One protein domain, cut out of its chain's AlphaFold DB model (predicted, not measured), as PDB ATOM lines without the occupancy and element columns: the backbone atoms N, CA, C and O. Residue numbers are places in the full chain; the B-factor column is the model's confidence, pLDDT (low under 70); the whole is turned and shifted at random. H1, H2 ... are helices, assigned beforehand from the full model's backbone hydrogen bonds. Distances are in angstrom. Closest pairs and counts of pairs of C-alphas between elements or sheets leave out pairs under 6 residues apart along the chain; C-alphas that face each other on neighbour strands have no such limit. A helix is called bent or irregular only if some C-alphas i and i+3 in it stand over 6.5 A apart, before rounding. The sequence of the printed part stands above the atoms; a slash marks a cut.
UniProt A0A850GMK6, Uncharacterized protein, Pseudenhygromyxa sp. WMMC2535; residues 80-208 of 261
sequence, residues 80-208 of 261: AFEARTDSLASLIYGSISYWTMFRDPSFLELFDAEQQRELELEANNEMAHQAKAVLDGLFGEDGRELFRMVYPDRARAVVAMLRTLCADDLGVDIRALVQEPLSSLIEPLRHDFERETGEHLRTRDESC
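AT A GLANCE: This is residues 80 to 208 of the 261 residues of an uncharacterized protein of Pseudenhygromyxa sp. WMMC2535 (UniProt A0A850GMK6). A rod of helices: the long H1 runs along it, with H4 packed on the later part of H1 and H6 on its early part, and H8 packed on the side of H6. These four longer helices form a bundle, up and down, each running against the one before it in the chain, while short H2 and H3 lie at one end of the rod and the end of H8 with residues 204 to 208 lies at the other. The printed part has 129 residues, with eight named helices, H1 to H8 in chain order, and no named strand; the class is all helix. It is only just loose, close to compact, with a radius of gyration of the C-alphas of 17.0 A, and spans 61 by 27 by 23 A.

IN THESE COORDINATES: H1, residues 80 to 103, begins at C-alpha 80, (77.658, 15.353, 88.382), and is 36.3 A long. It has a kink of 29 degrees near residue 96, and is neither bent nor irregular, but only just: C-alphas 96 and 99 are 6.0 A apart. H2 is residues 105 to 108 and H3 residues 115 to 118. H4, residues 121 to 139, is 25.7 A long and ends at C-alpha 139, (70.705, 27.889, 71.535). H5 is residues 145 to 148. H6, residues 151 to 165, is 20.8 A long. H7 is residues 174 to 178. H8, residues 182 to 203, is 29.9 A long and ends at C-alpha 203, (69.512, 23.939, 98.620); it has a kink of 38 degrees near residue 189 and is irregular, with C-alphas 184 and 187 7.1 A apart.

HOW THE PARTS SIT: H1 and H6 are the hubs, each touching three helices. H1 touches H4 with residues 93 to 103 alone, opposite ways at a shallow tilt of 33 degrees, only just short of steep; the closest C-alphas, of Trp 99 and Ala 128, are 4.7 A apart. H1 touches H6 with residues 82 to 89 alone, the same way at a steep tilt of 47 degrees; the closest C-alphas, of Thr 85 and Ala 155, are 6.3 A apart. H1 touches H7 at the C-alphas of Ser 95 and Val 178, their closest, 5.0 A apart. H6 touches H8, the closest C-alphas being those of Leu 162 and Arg 190 at 5.6 A. H5 and H6 only just touch, with 3 pairs of C-alphas within 8 A. H7 and H8 touch only at the corner, and only just, with 3 such pairs. H4 and H8 are apart. H3 and H4 meet only through their link. Every O i to N i+4 pair is within hydrogen-bond range in H4, H6 and H7, against 15 of 20 in H1 and 16 of 18 in H8; H2, H3 and H5 are too short for such a pair.

THE WHOLE: The two C-alphas farthest apart, of Glu 114 and Ser 207, are 61.9 A apart. The printed part has no cut, and no link is long. The mean pLDDT of the printed part is 83.2; residues 171, 180, 203 to 204 and 206 to 208 are under 70.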
ATOM      1  N   ALA A  80      78.437  16.387  89.060       88.50
ATOM      2  CA  ALA A  80      77.658  15.353  88.382       88.50
ATOM      3  C   ALA A  80      76.399  15.930  87.714       88.50
ATOM      4  O   ALA A  80      76.053  15.565  86.584       88.50
ATOM      5  N   PHE A  81      75.723  16.866  88.384       86.81
ATOM      6  CA  PHE A  81      74.560  17.534  87.817       86.81
ATOM      7  C   PHE A  81      74.942  18.425  86.622       86.81
ATOM      8  O   PHE A  81      74.269  18.374  85.587       86.81
ATOM      9  N   GLU A  82      76.025  19.201  86.717       86.50
ATOM     10  CA  GLU A  82      76.570  19.991  85.605       86.50
ATOM     11  C   GLU A  82      76.860  19.117  84.377       86.50
ATOM     12  O   GLU A  82      76.406  19.431  83.276       86.50
ATOM     13  N   ALA A  83      77.566  17.997  84.566       87.50
ATOM     14  CA  ALA A  83      77.926  17.083  83.484       87.50
ATOM     15  C   ALA A  83      76.692  16.517  82.770       87.50
ATOM     16  O   ALA A  83      76.646  16.434  81.540       87.50
ATOM     17  N   ARG A  84      75.654  16.166  83.536       88.00
ATOM     18  CA  ARG A  84      74.380  15.693  82.985       88.00
ATOM     19  C   ARG A  84      73.620  16.802  82.251       88.00
ATOM     20  O   ARG A  84      73.032  16.530  81.207       88.00
ATOM     21  N   THR A  85      73.663  18.035  82.761       88.62
ATOM     22  CA  THR A  85      73.078  19.221  82.107       88.62
ATOM     23  C   THR A  85      73.704  19.441  80.728       88.62
ATOM     24  O   THR A  85      72.985  19.545  79.733       88.62
ATOM     25  N   ASP A  86      75.038  19.452  80.658       85.81
ATOM     26  CA  ASP A  86      75.786  19.673  79.416       85.81
ATOM     27  C   ASP A  86      75.615  18.500  78.438       85.81
ATOM     28  O   ASP A  86      75.467  18.717  77.232       85.81
ATOM     29  N   SER A  87      75.555  17.266  78.947       86.81
ATOM     30  CA  SER A  87      75.305  16.066  78.139       86.81
ATOM     31  C   SER A  87      73.918  16.089  77.497       86.81
ATOM     32  O   SER A  87      73.790  15.827  76.302       86.81
ATOM     33  N   LEU A  88      72.878  16.444  78.258       87.50
ATOM     34  CA  LEU A  88      71.517  16.542  77.733       87.50
ATOM     35  C   LEU A  88      71.397  17.660  76.689       87.50
ATOM     36  O   LEU A  88      70.845  17.442  75.612       87.50
ATOM     37  N   ALA A  89      71.968  18.834  76.974       88.69
ATOM     38  CA  ALA A  89      72.015  19.941  76.026       88.69
ATOM     39  C   ALA A  89      72.736  19.557  74.723       88.69
ATOM     40  O   ALA A  89      72.242  19.845  73.634       88.69
ATOM     41  N   SER A  90      73.876  18.869  74.829       87.06
ATOM     42  CA  SER A  90      74.665  18.419  73.675       87.06
ATOM     43  C   SER A  90      73.938  17.359  72.854       87.06
ATOM     44  O   SER A  90      74.004  17.394  71.629       87.06
ATOM     45  N   LEU A  91      73.223  16.440  73.509       87.56
ATOM     46  CA  LEU A  91      72.419  15.424  72.835       87.56
ATOM     47  C   LEU A  91      71.289  16.066  72.022       87.56
ATOM     48  O   LEU A  91      71.152  15.775  70.838       87.56
ATOM     49  N   ILE A  92      70.531  16.981  72.634       88.19
ATOM     50  CA  ILE A  92      69.458  17.720  71.952       88.19
ATOM     51  C   ILE A  92      70.025  18.521  70.775       88.19
ATOM     52  O   ILE A  92      69.512  18.425  69.660       88.19
ATOM     53  N   TYR A  93      71.106  19.274  71.005       88.94
ATOM     54  CA  TYR A  93      71.777  20.036  69.954       88.94
ATOM     55  C   TYR A  93      72.212  19.124  68.803       88.94
ATOM     56  O   TYR A  93      71.904  19.399  67.648       88.94
ATOM     57  N   GLY A  94      72.890  18.014  69.112       86.88
ATOM     58  CA  GLY A  94      73.370  17.037  68.139       86.88
ATOM     59  C   GLY A  94      72.240  16.482  67.278       86.88
ATOM     60  O   GLY A  94      72.307  16.580  66.053       86.88
ATOM     61  N   SER A  95      71.173  15.992  67.914       86.94
ATOM     62  CA  SER A  95      70.019  15.419  67.220       86.94
ATOM     63  C   SER A  95      69.350  16.406  66.264       86.94
ATOM     64  O   SER A  95      69.050  16.047  65.130       86.94
ATOM     65  N   ILE A  96      69.161  17.664  66.674       88.62
ATOM     66  CA  ILE A  96      68.510  18.662  65.815       88.62
ATOM     67  C   ILE A  96      69.490  19.182  64.744       88.62
ATOM     68  O   ILE A  96      69.110  19.367  63.587       88.62
ATOM     69  N   SER A  97      70.768  19.378  65.088       87.94
ATOM     70  CA  SER A  97      71.801  19.883  64.165       87.94
ATOM     71  C   SER A  97      72.093  18.946  62.996       87.94
ATOM     72  O   SER A  97      72.423  19.438  61.916       87.94
ATOM     73  N   TYR A  98      71.891  17.636  63.163       87.06
ATOM     74  CA  TYR A  98      71.991  16.646  62.089       87.06
ATOM     75  C   TYR A  98      71.220  17.070  60.830       87.06
ATOM     76  O   TYR A  98      71.754  17.036  59.723       87.06
ATOM     77  N   TRP A  99      69.996  17.574  60.996       88.69
ATOM     78  CA  TRP A  99      69.153  17.991  59.876       88.69
ATOM     79  C   TRP A  99      69.746  19.144  59.073       88.69
ATOM     80  O   TRP A  99      69.533  19.237  57.868       88.69
ATOM     81  N   THR A 100      70.536  20.012  59.704       86.75
ATOM     82  CA  THR A 100      71.135  21.158  59.011       86.75
ATOM     83  C   THR A 100      72.160  20.741  57.953       86.75
ATOM     84  O   THR A 100      72.397  21.509  57.019       86.75
ATOM     85  N   MET A 101      72.699  19.517  58.030       85.69
ATOM     86  CA  MET A 101      73.650  18.975  57.054       85.69
ATOM     87  C   MET A 101      73.046  18.827  55.653       85.69
ATOM     88  O   MET A 101      73.754  19.003  54.667       85.69
ATOM     89  N   PHE A 102      71.735  18.590  55.537       85.50
ATOM     90  CA  PHE A 102      71.058  18.446  54.240       85.50
ATOM     91  C   PHE A 102      71.041  19.728  53.394       85.50
ATOM     92  O   PHE A 102      70.708  19.681  52.213       85.50
ATOM     93  N   ARG A 103      71.434  20.867  53.978       82.56
ATOM     94  CA  ARG A 103      71.582  22.151  53.281       82.56
ATOM     95  C   ARG A 103      72.997  22.403  52.763       82.56
ATOM     96  O   ARG A 103      73.196  23.384  52.048       82.56
ATOM     97  N   ASP A 104      73.968  21.577  53.146       83.25
ATOM     98  CA  ASP A 104      75.356  21.702  52.711       83.25
ATOM     99  C   ASP A 104      75.557  20.956  51.377       83.25
ATOM    100  O   ASP A 104      75.420  19.729  51.335       83.25
ATOM    101  N   PRO A 105      75.901  21.650  50.274       82.00
ATOM    102  CA  PRO A 105      76.182  20.995  48.999       82.00
ATOM    103  C   PRO A 105      77.283  19.932  49.102       82.00
ATOM    104  O   PRO A 105      77.182  18.889  48.461       82.00
ATOM    105  N   SER A 106      78.295  20.152  49.947       85.12
ATOM    106  CA  SER A 106      79.396  19.207  50.147       85.12
ATOM    107  C   SER A 106      78.963  17.941  50.888       85.12
ATOM    108  O   SER A 106      79.594  16.900  50.729       85.12
ATOM    109  N   PHE A 107      77.877  17.989  51.665       83.44
ATOM    110  CA  PHE A 107      77.288  16.788  52.261       83.44
ATOM    111  C   PHE A 107      76.605  15.916  51.202       83.44
ATOM    112  O   PHE A 107      76.733  14.696  51.235       83.44
ATOM    113  N   LEU A 108      75.937  16.528  50.218       80.25
ATOM    114  CA  LEU A 108      75.283  15.798  49.126       80.25
ATOM    115  C   LEU A 108      76.295  15.095  48.209       80.25
ATOM    116  O   LEU A 108      76.020  14.004  47.714       80.25
ATOM    117  N   GLU A 109      77.483  15.677  48.035       85.31
ATOM    118  CA  GLU A 109      78.598  15.087  47.276       85.31
ATOM    119  C   GLU A 109      79.136  13.775  47.882       85.31
ATOM    120  O   GLU A 109      79.837  13.033  47.195       85.31
ATOM    121  N   LEU A 110      78.795  13.458  49.140       85.06
ATOM    122  CA  LEU A 110      79.155  12.190  49.790       85.06
ATOM    123  C   LEU A 110      78.340  10.994  49.277       85.06
ATOM    124  O   LEU A 110      78.722   9.849  49.523       85.06
ATOM    125  N   PHE A 111      77.230  11.258  48.593       85.25
ATOM    126  CA  PHE A 111      76.300  10.251  48.100       85.25
ATOM    127  C   PHE A 111      76.362  10.177  46.577       85.25
ATOM    128  O   PHE A 111      76.482  11.199  45.896       85.25
ATOM    129  N   ASP A 112      76.246   8.973  46.025       87.62
ATOM    130  CA  ASP A 112      76.122   8.804  44.579       87.62
ATOM    131  C   ASP A 112      74.726   9.212  44.063       87.62
ATOM    132  O   ASP A 112      73.805   9.521  44.817       87.62
ATOM    133  N   ALA A 113      74.553   9.237  42.738       83.56
ATOM    134  CA  ALA A 113      73.311   9.693  42.113       83.56
ATOM    135  C   ALA A 113      72.090   8.789  42.387       83.56
ATOM    136  O   ALA A 113      70.963   9.221  42.136       83.56
ATOM    137  N   GLU A 114      72.291   7.546  42.825       83.94
ATOM    138  CA  GLU A 114      71.214   6.631  43.214       83.94
ATOM    139  C   GLU A 114      70.792   6.931  44.656       83.94
ATOM    140  O   GLU A 114      69.627   7.239  44.898       83.94
ATOM    141  N   GLN A 115      71.763   7.029  45.566       84.69
ATOM    142  CA  GLN A 115      71.562   7.423  46.961       84.69
ATOM    143  C   GLN A 115      70.934   8.817  47.088       84.69
ATOM    144  O   GLN A 115      69.997   9.012  47.853       84.69
ATOM    145  N   GLN A 116      71.371   9.793  46.287       80.88
ATOM    146  CA  GLN A 116      70.780  11.137  46.285       80.88
ATOM    147  C   GLN A 116      69.293  11.149  45.904       80.88
ATOM    148  O   GLN A 116      68.553  12.010  46.376       80.88
ATOM    149  N   ARG A 117      68.833  10.209  45.064       80.12
ATOM    150  CA  ARG A 117      67.404  10.090  44.721       80.12
ATOM    151  C   ARG A 117      66.591   9.472  45.852       80.12
ATOM    152  O   ARG A 117      65.412   9.787  45.969       80.12
ATOM    153  N   GLU A 118      67.209   8.620  46.665       81.88
ATOM    154  CA  GLU A 118      66.585   7.992  47.836       81.88
ATOM    155  C   GLU A 118      66.508   8.935  49.044       81.88
ATOM    156  O   GLU A 118      65.673   8.742  49.921       81.88
ATOM    157  N   LEU A 119      67.329   9.988  49.081       79.56
ATOM    158  CA  LEU A 119      67.398  10.948  50.186       79.56
ATOM    159  C   LEU A 119      66.227  11.942  50.263       79.56
ATOM    160  O   LEU A 119      66.326  12.872  51.053       79.56
ATOM    161  N   GLU A 120      65.163  11.824  49.461       83.81
ATOM    162  CA  GLU A 120      63.977  12.708  49.520       83.81
ATOM    163  C   GLU A 120      64.325  14.203  49.747       83.81
ATOM    164  O   GLU A 120      63.836  14.858  50.669       83.81
ATOM    165  N   LEU A 121      65.237  14.745  48.926       79.56
ATOM    166  CA  LEU A 121      65.954  16.000  49.210       79.56
ATOM    167  C   LEU A 121      65.057  17.216  49.485       79.56
ATOM    168  O   LEU A 121      65.451  18.092  50.250       79.56
ATOM    169  N   GLU A 122      63.876  17.305  48.873       81.81
ATOM    170  CA  GLU A 122      62.929  18.394  49.150       81.81
ATOM    171  C   GLU A 122      62.379  18.317  50.583       81.81
ATOM    172  O   GLU A 122      62.440  19.310  51.307       81.81
ATOM    173  N   ALA A 123      61.932  17.136  51.021       84.25
ATOM    174  CA  ALA A 123      61.420  16.921  52.375       84.25
ATOM    175  C   ALA A 123      62.519  17.124  53.431       84.25
ATOM    176  O   ALA A 123      62.306  17.789  54.446       84.25
ATOM    177  N   ASN A 124      63.731  16.633  53.159       87.00
ATOM    178  CA  ASN A 124      64.872  16.819  54.055       87.00
ATOM    179  C   ASN A 124      65.345  18.280  54.125       87.00
ATOM    180  O   ASN A 124      65.751  18.738  55.194       87.00
ATOM    181  N   ASN A 125      65.243  19.046  53.035       85.88
ATOM    182  CA  ASN A 125      65.502  20.488  53.069       85.88
ATOM    183  C   ASN A 125      64.464  21.245  53.907       85.88
ATOM    184  O   ASN A 125      64.832  22.149  54.661       85.88
ATOM    185  N   GLU A 126      63.183  20.884  53.810       87.06
ATOM    186  CA  GLU A 126      62.137  21.472  54.652       87.06
ATOM    187  C   GLU A 126      62.384  21.170  56.139       87.06
ATOM    188  O   GLU A 126      62.375  22.086  56.967       87.06
ATOM    189  N   MET A 127      62.729  19.922  56.466       88.19
ATOM    190  CA  MET A 127      63.112  19.529  57.824       88.19
ATOM    191  C   MET A 127      64.337  20.311  58.318       88.19
ATOM    192  O   MET A 127      64.360  20.794  59.450       88.19
ATOM    193  N   ALA A 128      65.336  20.524  57.460       89.38
ATOM    194  CA  ALA A 128      66.519  21.312  57.791       89.38
ATOM    195  C   ALA A 128      66.199  22.789  58.095       89.38
ATOM    196  O   ALA A 128      66.854  23.406  58.943       89.38
ATOM    197  N   HIS A 129      65.199  23.372  57.428       88.69
ATOM    198  CA  HIS A 129      64.715  24.720  57.735       88.69
ATOM    199  C   HIS A 129      64.034  24.784  59.105       88.69
ATOM    200  O   HIS A 129      64.335  25.688  59.889       88.69
ATOM    201  N   GLN A 130      63.171  23.814  59.407       88.75
ATOM    202  CA  GLN A 130      62.495  23.716  60.702       88.75
ATOM    203  C   GLN A 130      63.508  23.498  61.835       88.75
ATOM    204  O   GLN A 130      63.501  24.231  62.825       88.75
ATOM    205  N   ALA A 131      64.454  22.575  61.647       89.62
ATOM    206  CA  ALA A 131      65.536  22.307  62.587       89.62
ATOM    207  C   ALA A 131      66.369  23.559  62.892       89.62
ATOM    208  O   ALA A 131      66.666  23.835  64.053       89.62
ATOM    209  N   LYS A 132      66.713  24.357  61.869       89.19
ATOM    210  CA  LYS A 132      67.468  25.604  62.066       89.19
ATOM    211  C   LYS A 132      66.692  26.618  62.908       89.19
ATOM    212  O   LYS A 132      67.280  27.211  63.803       89.19
ATOM    213  N   ALA A 133      65.397  26.795  62.647       88.25
ATOM    214  CA  ALA A 133      64.564  27.715  63.421       88.25
ATOM    215  C   ALA A 133      64.471  27.297  64.899       88.25
ATOM    216  O   ALA A 133      64.593  28.138  65.789       88.25
ATOM    217  N   VAL A 134      64.323  25.993  65.162       88.19
ATOM    218  CA  VAL A 134      64.317  25.444  66.526       88.19
ATOM    219  C   VAL A 134      65.680  25.631  67.202       88.19
ATOM    220  O   VAL A 134      65.730  26.079  68.346       88.19
ATOM    221  N   LEU A 135      66.789  25.353  66.508       88.75
ATOM    222  CA  LEU A 135      68.139  25.557  67.051       88.75
ATOM    223  C   LEU A 135      68.397  27.012  67.436       88.75
ATOM    224  O   LEU A 135      68.880  27.259  68.537       88.75
ATOM    225  N   ASP A 136      68.043  27.959  66.568       87.94
ATOM    226  CA  ASP A 136      68.242  29.385  66.835       87.94
ATOM    227  C   ASP A 136      67.419  29.853  68.035       87.94
ATOM    228  O   ASP A 136      67.914  30.614  68.866       87.94
ATOM    229  N   GLY A 137      66.186  29.355  68.166       86.12
ATOM    230  CA  GLY A 137      65.327  29.658  69.308       86.12
ATOM    231  C   GLY A 137      65.823  29.070  70.633       86.12
ATOM    232  O   GLY A 137      65.620  29.683  71.679       86.12
ATOM    233  N   LEU A 138      66.469  27.899  70.607       86.25
ATOM    234  CA  LEU A 138      66.915  27.189  71.813       86.25
ATOM    235  C   LEU A 138      68.351  27.536  72.243       86.25
ATOM    236  O   LEU A 138      68.634  27.579  73.440       86.25
ATOM    237  N   PHE A 139      69.261  27.756  71.292       85.19
ATOM    238  CA  PHE A 139      70.705  27.889  71.535       85.19
ATOM    239  C   PHE A 139      71.302  29.227  71.059       85.19
ATOM    240  O   PHE A 139      72.513  29.438  71.220       85.19
ATOM    241  N   GLY A 140      70.476  30.113  70.492       84.69
ATOM    242  CA  GLY A 140      70.900  31.364  69.860       84.69
ATOM    243  C   GLY A 140      71.538  31.147  68.481       84.69
ATOM    244  O   GLY A 140      71.862  30.022  68.100       84.69
ATOM    245  N   GLU A 141      71.769  32.234  67.733       80.25
ATOM    246  CA  GLU A 141      72.304  32.184  66.354       80.25
ATOM    247  C   GLU A 141      73.671  31.478  66.253       80.25
ATOM    248  O   GLU A 141      73.967  30.804  65.265       80.25
ATOM    249  N   ASP A 142      74.491  31.609  67.298       73.50
ATOM    250  CA  ASP A 142      75.819  31.000  67.408       73.50
ATOM    251  C   ASP A 142      75.777  29.514  67.819       73.50
ATOM    252  O   ASP A 142      76.823  28.857  67.833       73.50
ATOM    253  N   GLY A 143      74.623  29.001  68.271       70.88
ATOM    254  CA  GLY A 143      74.451  27.648  68.823       70.88
ATOM    255  C   GLY A 143      75.223  27.368  70.123       70.88
ATOM    256  O   GLY A 143      75.190  26.262  70.657       70.88
ATOM    257  N   ARG A 144      75.967  28.358  70.631       72.25
ATOM    258  CA  ARG A 144      76.911  28.219  71.752       72.25
ATOM    259  C   ARG A 144      76.515  29.019  72.982       72.25
ATOM    260  O   ARG A 144      77.230  28.963  73.980       72.25
ATOM    261  N   GLU A 145      75.431  29.784  72.916       79.31
ATOM    262  CA  GLU A 145      75.054  30.714  73.980       79.31
ATOM    263  C   GLU A 145      74.802  29.978  75.298       79.31
ATOM    264  O   GLU A 145      75.398  30.318  76.319       79.31
ATOM    265  N   LEU A 146      74.046  28.879  75.241       82.00
ATOM    266  CA  LEU A 146      73.768  28.011  76.386       82.00
ATOM    267  C   LEU A 146      75.051  27.524  77.087       82.00
ATOM    268  O   LEU A 146      75.170  27.588  78.309       82.00
ATOM    269  N   PHE A 147      76.052  27.096  76.315       73.56
ATOM    270  CA  PHE A 147      77.315  26.565  76.843       73.56
ATOM    271  C   PHE A 147      78.250  27.645  77.409       73.56
ATOM    272  O   PHE A 147      79.251  27.318  78.053       73.56
ATOM    273  N   ARG A 148      77.935  28.926  77.189       72.81
ATOM    274  CA  ARG A 148      78.645  30.076  77.769       72.81
ATOM    275  C   ARG A 148      77.995  30.573  79.066       72.81
ATOM    276  O   ARG A 148      78.644  31.308  79.802       72.81
ATOM    277  N   MET A 149      76.753  30.178  79.358       79.12
ATOM    278  CA  MET A 149      76.042  30.592  80.572       79.12
ATOM    279  C   MET A 149      76.703  30.030  81.828       79.12
ATOM    280  O   MET A 149      77.224  28.909  81.818       79.12
ATOM    281  N   VAL A 150      76.619  30.777  82.929       73.75
ATOM    282  CA  VAL A 150      76.930  30.241  84.256       73.75
ATOM    283  C   VAL A 150      75.963  29.112  84.604       73.75
ATOM    284  O   VAL A 150      74.832  29.058  84.116       73.75
ATOM    285  N   TYR A 151      76.416  28.186  85.441       76.62
ATOM    286  CA  TYR A 151      75.697  26.947  85.726       76.62
ATOM    287  C   TYR A 151      74.214  27.117  86.130       76.62
ATOM    288  O   TYR A 151      73.371  26.455  85.519       76.62
ATOM    289  N   PRO A 152      73.838  27.982  87.099       79.81
ATOM    290  CA  PRO A 152      72.437  28.069  87.519       79.81
ATOM    291  C   PRO A 152      71.511  28.542  86.395       79.81
ATOM    292  O   PRO A 152      70.390  28.045  86.268       79.81
ATOM    293  N   ASP A 153      71.985  29.459  85.558       83.81
ATOM    294  CA  ASP A 153      71.224  29.944  84.409       83.81
ATOM    295  C   ASP A 153      71.138  28.879  83.321       83.81
ATOM    296  O   ASP A 153      70.066  28.650  82.761       83.81
ATOM    297  N   ARG A 154      72.232  28.146  83.096       85.62
ATOM    298  CA  ARG A 154      72.274  27.032  82.148       85.62
ATOM    299  C   ARG A 154      71.293  25.921  82.515       85.62
ATOM    300  O   ARG A 154      70.548  25.469  81.653       85.62
ATOM    301  N   ALA A 155      71.246  25.507  83.781       87.69
ATOM    302  CA  ALA A 155      70.306  24.485  84.245       87.69
ATOM    303  C   ALA A 155      68.847  24.920  84.018       87.69
ATOM    304  O   ALA A 155      68.030  24.150  83.510       87.69
ATOM    305  N   ARG A 156      68.524  26.189  84.309       89.12
ATOM    306  CA  ARG A 156      67.196  26.760  84.026       89.12
ATOM    307  C   ARG A 156      66.898  26.822  82.530       89.12
ATOM    308  O   ARG A 156      65.767  26.551  82.133       89.12
ATOM    309  N   ALA A 157      67.888  27.160  81.711       89.44
ATOM    310  CA  ALA A 157      67.746  27.203  80.264       89.44
ATOM    311  C   ALA A 157      67.524  25.803  79.666       89.44
ATOM    312  O   ALA A 157      66.674  25.656  78.795       89.44
ATOM    313  N   VAL A 158      68.176  24.755  80.189       90.44
ATOM    314  CA  VAL A 158      67.897  23.361  79.792       90.44
ATOM    315  C   VAL A 158      66.471  22.947  80.162       90.44
ATOM    316  O   VAL A 158      65.773  22.370  79.331       90.44
ATOM    317  N   VAL A 159      65.982  23.307  81.355       91.00
ATOM    318  CA  VAL A 159      64.566  23.098  81.721       91.00
ATOM    319  C   VAL A 159      63.626  23.819  80.750       91.00
ATOM    320  O   VAL A 159      62.639  23.240  80.299       91.00
ATOM    321  N   ALA A 160      63.912  25.081  80.425       90.38
ATOM    322  CA  ALA A 160      63.104  25.855  79.487       90.38
ATOM    323  C   ALA A 160      63.101  25.222  78.089       90.38
ATOM    324  O   ALA A 160      62.043  25.084  77.488       90.38
ATOM    325  N   MET A 161      64.257  24.757  77.617       90.06
ATOM    326  CA  MET A 161      64.389  24.026  76.361       90.06
ATOM    327  C   MET A 161      63.545  22.750  76.347       90.06
ATOM    328  O   MET A 161      62.807  22.535  75.392       90.06
ATOM    329  N   LEU A 162      63.587  21.933  77.404       89.88
ATOM    330  CA  LEU A 162      62.753  20.729  77.496       89.88
ATOM    331  C   LEU A 162      61.257  21.063  77.488       89.88
ATOM    332  O   LEU A 162      60.489  20.364  76.841       89.88
ATOM    333  N   ARG A 163      60.829  22.147  78.150       89.81
ATOM    334  CA  ARG A 163      59.431  22.616  78.081       89.81
ATOM    335  C   ARG A 163      59.030  23.009  76.674       89.81
ATOM    336  O   ARG A 163      57.965  22.606  76.226       89.81
ATOM    337  N   THR A 164      59.879  23.779  76.002       88.44
ATOM    338  CA  THR A 164      59.667  24.168  74.611       88.44
ATOM    339  C   THR A 164      59.526  22.922  73.745       88.44
ATOM    340  O   THR A 164      58.563  22.819  73.002       88.44
ATOM    341  N   LEU A 165      60.400  21.925  73.920       86.31
ATOM    342  CA  LEU A 165      60.333  20.656  73.191       86.31
ATOM    343  C   LEU A 165      59.120  19.769  73.538       86.31
ATOM    344  O   LEU A 165      58.855  18.785  72.855       86.31
ATOM    345  N   CYS A 166      58.374  20.087  74.588       85.50
ATOM    346  CA  CYS A 166      57.118  19.411  74.909       85.50
ATOM    347  C   CYS A 166      55.889  20.241  74.523       85.50
ATOM    348  O   CYS A 166      54.765  19.799  74.753       85.50
ATOM    349  N   ALA A 167      56.078  21.450  73.993       83.94
ATOM    350  CA  ALA A 167      54.984  22.349  73.680       83.94
ATOM    351  C   ALA A 167      54.345  21.993  72.328       83.94
ATOM    352  O   ALA A 167      55.025  21.864  71.309       83.94
ATOM    353  N   ASP A 168      53.015  21.883  72.319       72.12
ATOM    354  CA  ASP A 168      52.228  21.548  71.123       72.12
ATOM    355  C   ASP A 168      52.261  22.653  70.042       72.12
ATOM    356  O   ASP A 168      51.876  22.420  68.895       72.12
ATOM    357  N   ASP A 169      52.694  23.870  70.385       71.00
ATOM    358  CA  ASP A 169      52.652  25.062  69.529       71.00
ATOM    359  C   ASP A 169      53.930  25.308  68.715       71.00
ATOM    360  O   ASP A 169      53.995  26.275  67.953       71.00
ATOM    361  N   LEU A 170      54.917  24.412  68.793       70.00
ATOM    362  CA  LEU A 170      56.140  24.509  67.995       70.00
ATOM    363  C   LEU A 170      55.916  24.396  66.483       70.00
ATOM    364  O   LEU A 170      56.802  24.740  65.702       70.00
ATOM    365  N   GLY A 171      54.754  23.894  66.059       62.34
ATOM    366  CA  GLY A 171      54.407  23.752  64.645       62.34
ATOM    367  C   GLY A 171      55.244  22.713  63.887       62.34
ATOM    368  O   GLY A 171      55.116  22.619  62.670       62.34
ATOM    369  N   VAL A 172      56.072  21.930  64.588       71.00
ATOM    370  CA  VAL A 172      56.911  20.851  64.048       71.00
ATOM    371  C   VAL A 172      56.730  19.577  64.871       71.00
ATOM    372  O   VAL A 172      56.607  19.633  66.095       71.00
ATOM    373  N   ASP A 173      56.729  18.418  64.206       78.94
ATOM    374  CA  ASP A 173      56.761  17.130  64.899       78.94
ATOM    375  C   ASP A 173      58.172  16.869  65.429       78.94
ATOM    376  O   ASP A 173      59.080  16.459  64.703       78.94
ATOM    377  N   ILE A 174      58.363  17.100  66.725       76.88
ATOM    378  CA  ILE A 174      59.643  16.877  67.397       76.88
ATOM    379  C   ILE A 174      60.151  15.447  67.236       76.88
ATOM    380  O   ILE A 174      61.365  15.253  67.202       76.88
ATOM    381  N   ARG A 175      59.270  14.453  67.066       78.38
ATOM    382  CA  ARG A 175      59.697  13.067  66.818       78.38
ATOM    383  C   ARG A 175      60.506  12.943  65.539       78.38
ATOM    384  O   ARG A 175      61.456  12.164  65.499       78.38
ATOM    385  N   ALA A 176      60.164  13.741  64.529       81.25
ATOM    386  CA  ALA A 176      60.934  13.817  63.302       81.25
ATOM    387  C   ALA A 176      62.296  14.486  63.545       81.25
ATOM    388  O   ALA A 176      63.302  14.001  63.043       81.25
ATOM    389  N   LEU A 177      62.364  15.532  64.377       82.50
ATOM    390  CA  LEU A 177      63.609  16.268  64.622       82.50
ATOM    391  C   LEU A 177      64.619  15.527  65.504       82.50
ATOM    392  O   LEU A 177      65.799  15.484  65.170       82.50
ATOM    393  N   VAL A 178      64.197  14.961  66.634       78.25
ATOM    394  CA  VAL A 178      65.144  14.365  67.595       78.25
ATOM    395  C   VAL A 178      65.359  12.859  67.411       78.25
ATOM    396  O   VAL A 178      66.227  12.296  68.078       78.25
ATOM    397  N   GLN A 179      64.607  12.240  66.488       75.31
ATOM    398  CA  GLN A 179      64.533  10.796  66.231       75.31
ATOM    399  C   GLN A 179      64.082   9.976  67.468       75.31
ATOM    400  O   GLN A 179      64.144  10.411  68.622       75.31
ATOM    401  N   GLU A 180      63.576   8.759  67.252       69.50
ATOM    402  CA  GLU A 180      63.410   7.777  68.339       69.50
ATOM    403  C   GLU A 180      64.787   7.179  68.677       69.50
ATOM    404  O   GLU A 180      65.553   6.894  67.754       69.50
ATOM    405  N   PRO A 181      65.152   6.971  69.957       76.50
ATOM    406  CA  PRO A 181      64.311   6.957  71.160       76.50
ATOM    407  C   PRO A 181      64.236   8.288  71.926       76.50
ATOM    408  O   PRO A 181      63.606   8.359  72.976       76.50
ATOM    409  N   LEU A 182      64.915   9.345  71.468       78.88
ATOM    410  CA  LEU A 182      65.020  10.576  72.253       78.88
ATOM    411  C   LEU A 182      63.653  11.241  72.430       78.88
ATOM    412  O   LEU A 182      63.327  11.650  73.540       78.88
ATOM    413  N   SER A 183      62.827  11.276  71.381       81.69
ATOM    414  CA  SER A 183      61.496  11.897  71.441       81.69
ATOM    415  C   SER A 183      60.560  11.291  72.493       81.69
ATOM    416  O   SER A 183      59.855  12.035  73.173       81.69
ATOM    417  N   SER A 184      60.594   9.970  72.698       83.38
ATOM    418  CA  SER A 184      59.800   9.298  73.734       83.38
ATOM    419  C   SER A 184      60.325   9.532  75.158       83.38
ATOM    420  O   SER A 184      59.599   9.302  76.128       83.38
ATOM    421  N   LEU A 185      61.553  10.039  75.298       85.06
ATOM    422  CA  LEU A 185      62.195  10.325  76.580       85.06
ATOM    423  C   LEU A 185      62.132  11.803  76.987       85.06
ATOM    424  O   LEU A 185      62.342  12.083  78.164       85.06
ATOM    425  N   ILE A 186      61.822  12.742  76.081       86.69
ATOM    426  CA  ILE A 186      61.843  14.189  76.389       86.69
ATOM    427  C   ILE A 186      60.936  14.523  77.580       86.69
ATOM    428  O   ILE A 186      61.378  15.189  78.512       86.69
ATOM    429  N   GLU A 187      59.691  14.045  77.583       87.88
ATOM    430  CA  GLU A 187      58.725  14.380  78.635       87.88
ATOM    431  C   GLU A 187      59.087  13.769  80.007       87.88
ATOM    432  O   GLU A 187      59.110  14.508  80.998       87.88
ATOM    433  N   PRO A 188      59.449  12.469  80.111       88.56
ATOM    434  CA  PRO A 188      60.023  11.921  81.341       88.56
ATOM    435  C   PRO A 188      61.263  12.688  81.825       88.56
ATOM    436  O   PRO A 188      61.334  13.071  82.994       88.56
ATOM    437  N   LEU A 189      62.209  12.978  80.922       88.50
ATOM    438  CA  LEU A 189      63.433  13.711  81.251       88.50
ATOM    439  C   LEU A 189      63.131  15.128  81.744       88.50
ATOM    440  O   LEU A 189      63.767  15.584  82.691       88.50
ATOM    441  N   ARG A 190      62.145  15.818  81.155       91.75
ATOM    442  CA  ARG A 190      61.696  17.142  81.603       91.75
ATOM    443  C   ARG A 190      61.272  17.108  83.063       91.75
ATOM    444  O   ARG A 190      61.736  17.935  83.841       91.75
ATOM    445  N   HIS A 191      60.409  16.168  83.435       90.88
ATOM    446  CA  HIS A 191      59.896  16.069  84.799       90.88
ATOM    447  C   HIS A 191      60.992  15.779  85.825       90.88
ATOM    448  O   HIS A 191      61.055  16.450  86.861       90.88
ATOM    449  N   ASP A 192      61.867  14.817  85.530       88.69
ATOM    450  CA  ASP A 192      62.973  14.467  86.420       88.69
ATOM    451  C   ASP A 192      63.938  15.642  86.581       88.69
ATOM    452  O   ASP A 192      64.267  16.040  87.702       88.69
ATOM    453  N   PHE A 193      64.313  16.266  85.467       90.12
ATOM    454  CA  PHE A 193      65.268  17.363  85.466       90.12
ATOM    455  C   PHE A 193      64.696  18.634  86.114       90.12
ATOM    456  O   PHE A 193      65.411  19.336  86.828       90.12
ATOM    457  N   GLU A 194      63.404  18.932  85.939       90.19
ATOM    458  CA  GLU A 194      62.710  20.026  86.636       90.19
ATOM    459  C   GLU A 194      62.724  19.847  88.152       90.19
ATOM    460  O   GLU A 194      62.987  20.805  88.887       90.19
ATOM    461  N   ARG A 195      62.433  18.628  88.622       89.62
ATOM    462  CA  ARG A 195      62.434  18.300  90.048       89.62
ATOM    463  C   ARG A 195      63.826  18.498  90.630       89.62
ATOM    464  O   ARG A 195      63.979  19.234  91.602       89.62
ATOM    465  N   GLU A 196      64.832  17.898  90.009       87.38
ATOM    466  CA  GLU A 196      66.206  17.948  90.499       87.38
ATOM    467  C   GLU A 196      66.803  19.355  90.397       87.38
ATOM    468  O   GLU A 196      67.431  19.806  91.347       87.38
ATOM    469  N   THR A 197      66.540  20.102  89.316       87.50
ATOM    470  CA  THR A 197      66.932  21.522  89.214       87.50
ATOM    471  C   THR A 197      66.275  22.337  90.328       87.50
ATOM    472  O   THR A 197      66.917  23.180  90.953       87.50
ATOM    473  N   GLY A 198      64.987  22.100  90.599       84.12
ATOM    474  CA  GLY A 198      64.245  22.799  91.644       84.12
ATOM    475  C   GLY A 198      64.714  22.465  93.061       84.12
ATOM    476  O   GLY A 198      64.700  23.341  93.921       84.12
ATOM    477  N   GLU A 199      65.116  21.224  93.326       83.56
ATOM    478  CA  GLU A 199      65.728  20.810  94.593       83.56
ATOM    479  C   GLU A 199      67.127  21.420  94.731       83.56
ATOM    480  O   GLU A 199      67.380  22.161  95.680       83.56
ATOM    481  N   HIS A 200      67.983  21.209  93.731       79.38
ATOM    482  CA  HIS A 200      69.382  21.620  93.739       79.38
ATOM    483  C   HIS A 200      69.554  23.141  93.841       79.38
ATOM    484  O   HIS A 200      70.371  23.623  94.620       79.38
ATOM    485  N   LEU A 201      68.746  23.930  93.122       77.62
ATOM    486  CA  LEU A 201      68.802  25.394  93.216       77.62
ATOM    487  C   LEU A 201      68.227  25.951  94.525       77.62
ATOM    488  O   LEU A 201      68.572  27.069  94.893       77.62
ATOM    489  N   ARG A 202      67.343  25.223  95.221       75.38
ATOM    490  CA  ARG A 202      66.801  25.659  96.523       75.38
ATOM    491  C   ARG A 202      67.765  25.402  97.671       75.38
ATOM    492  O   ARG A 202      67.750  26.155  98.638       75.38
ATOM    493  N   THR A 203      68.540  24.325  97.590       69.56
ATOM    494  CA  THR A 203      69.512  23.939  98.620       69.56
ATOM    495  C   THR A 203      70.868  24.604  98.426       69.56
ATOM    496  O   THR A 203      71.695  24.553  99.329       69.56
ATOM    497  N   ARG A 204      71.110  25.221  97.265       69.69
ATOM    498  CA  ARG A 204      72.382  25.869  96.959       69.69
ATOM    499  C   ARG A 204      72.568  27.131  97.794       69.69
ATOM    500  O   ARG A 204      71.881  28.130  97.591       69.69
ATOM    501  N   ASP A 205      73.557  27.097  98.676       70.19
ATOM    502  CA  ASP A 205      74.117  28.304  99.262       70.19
ATOM    503  C   ASP A 205      75.083  28.936  98.247       70.19
ATOM    504  O   ASP A 205      76.159  28.404  97.961       70.19
ATOM    505  N   GLU A 206      74.700  30.077  97.666       67.81
ATOM    506  CA  GLU A 206      75.556  30.838  96.744       67.81
ATOM    507  C   GLU A 206      76.902  31.206  97.390       67.81
ATOM    508  O   GLU A 206      77.910  31.350  96.695       67.81
ATOM    509  N   SER A 207      76.953  31.290  98.725       65.00
ATOM    510  CA  SER A 207      78.178  31.554  99.470       65.00
ATOM    511  C   SER A 207      79.127  30.355  99.565       65.00
ATOM    512  O   SER A 207      80.287  30.572  99.921       65.00
ATOM    513  N   CYS A 208      78.706  29.150  99.164       65.44
ATOM    514  CA  CYS A 208      79.522  27.927  99.160       65.44
ATOM    515  C   CYS A 208      79.826  27.392  97.752       65.44
ATOM    516  O   CYS A 208      80.667  26.512  97.599       65.44
TER     517      CYS A 208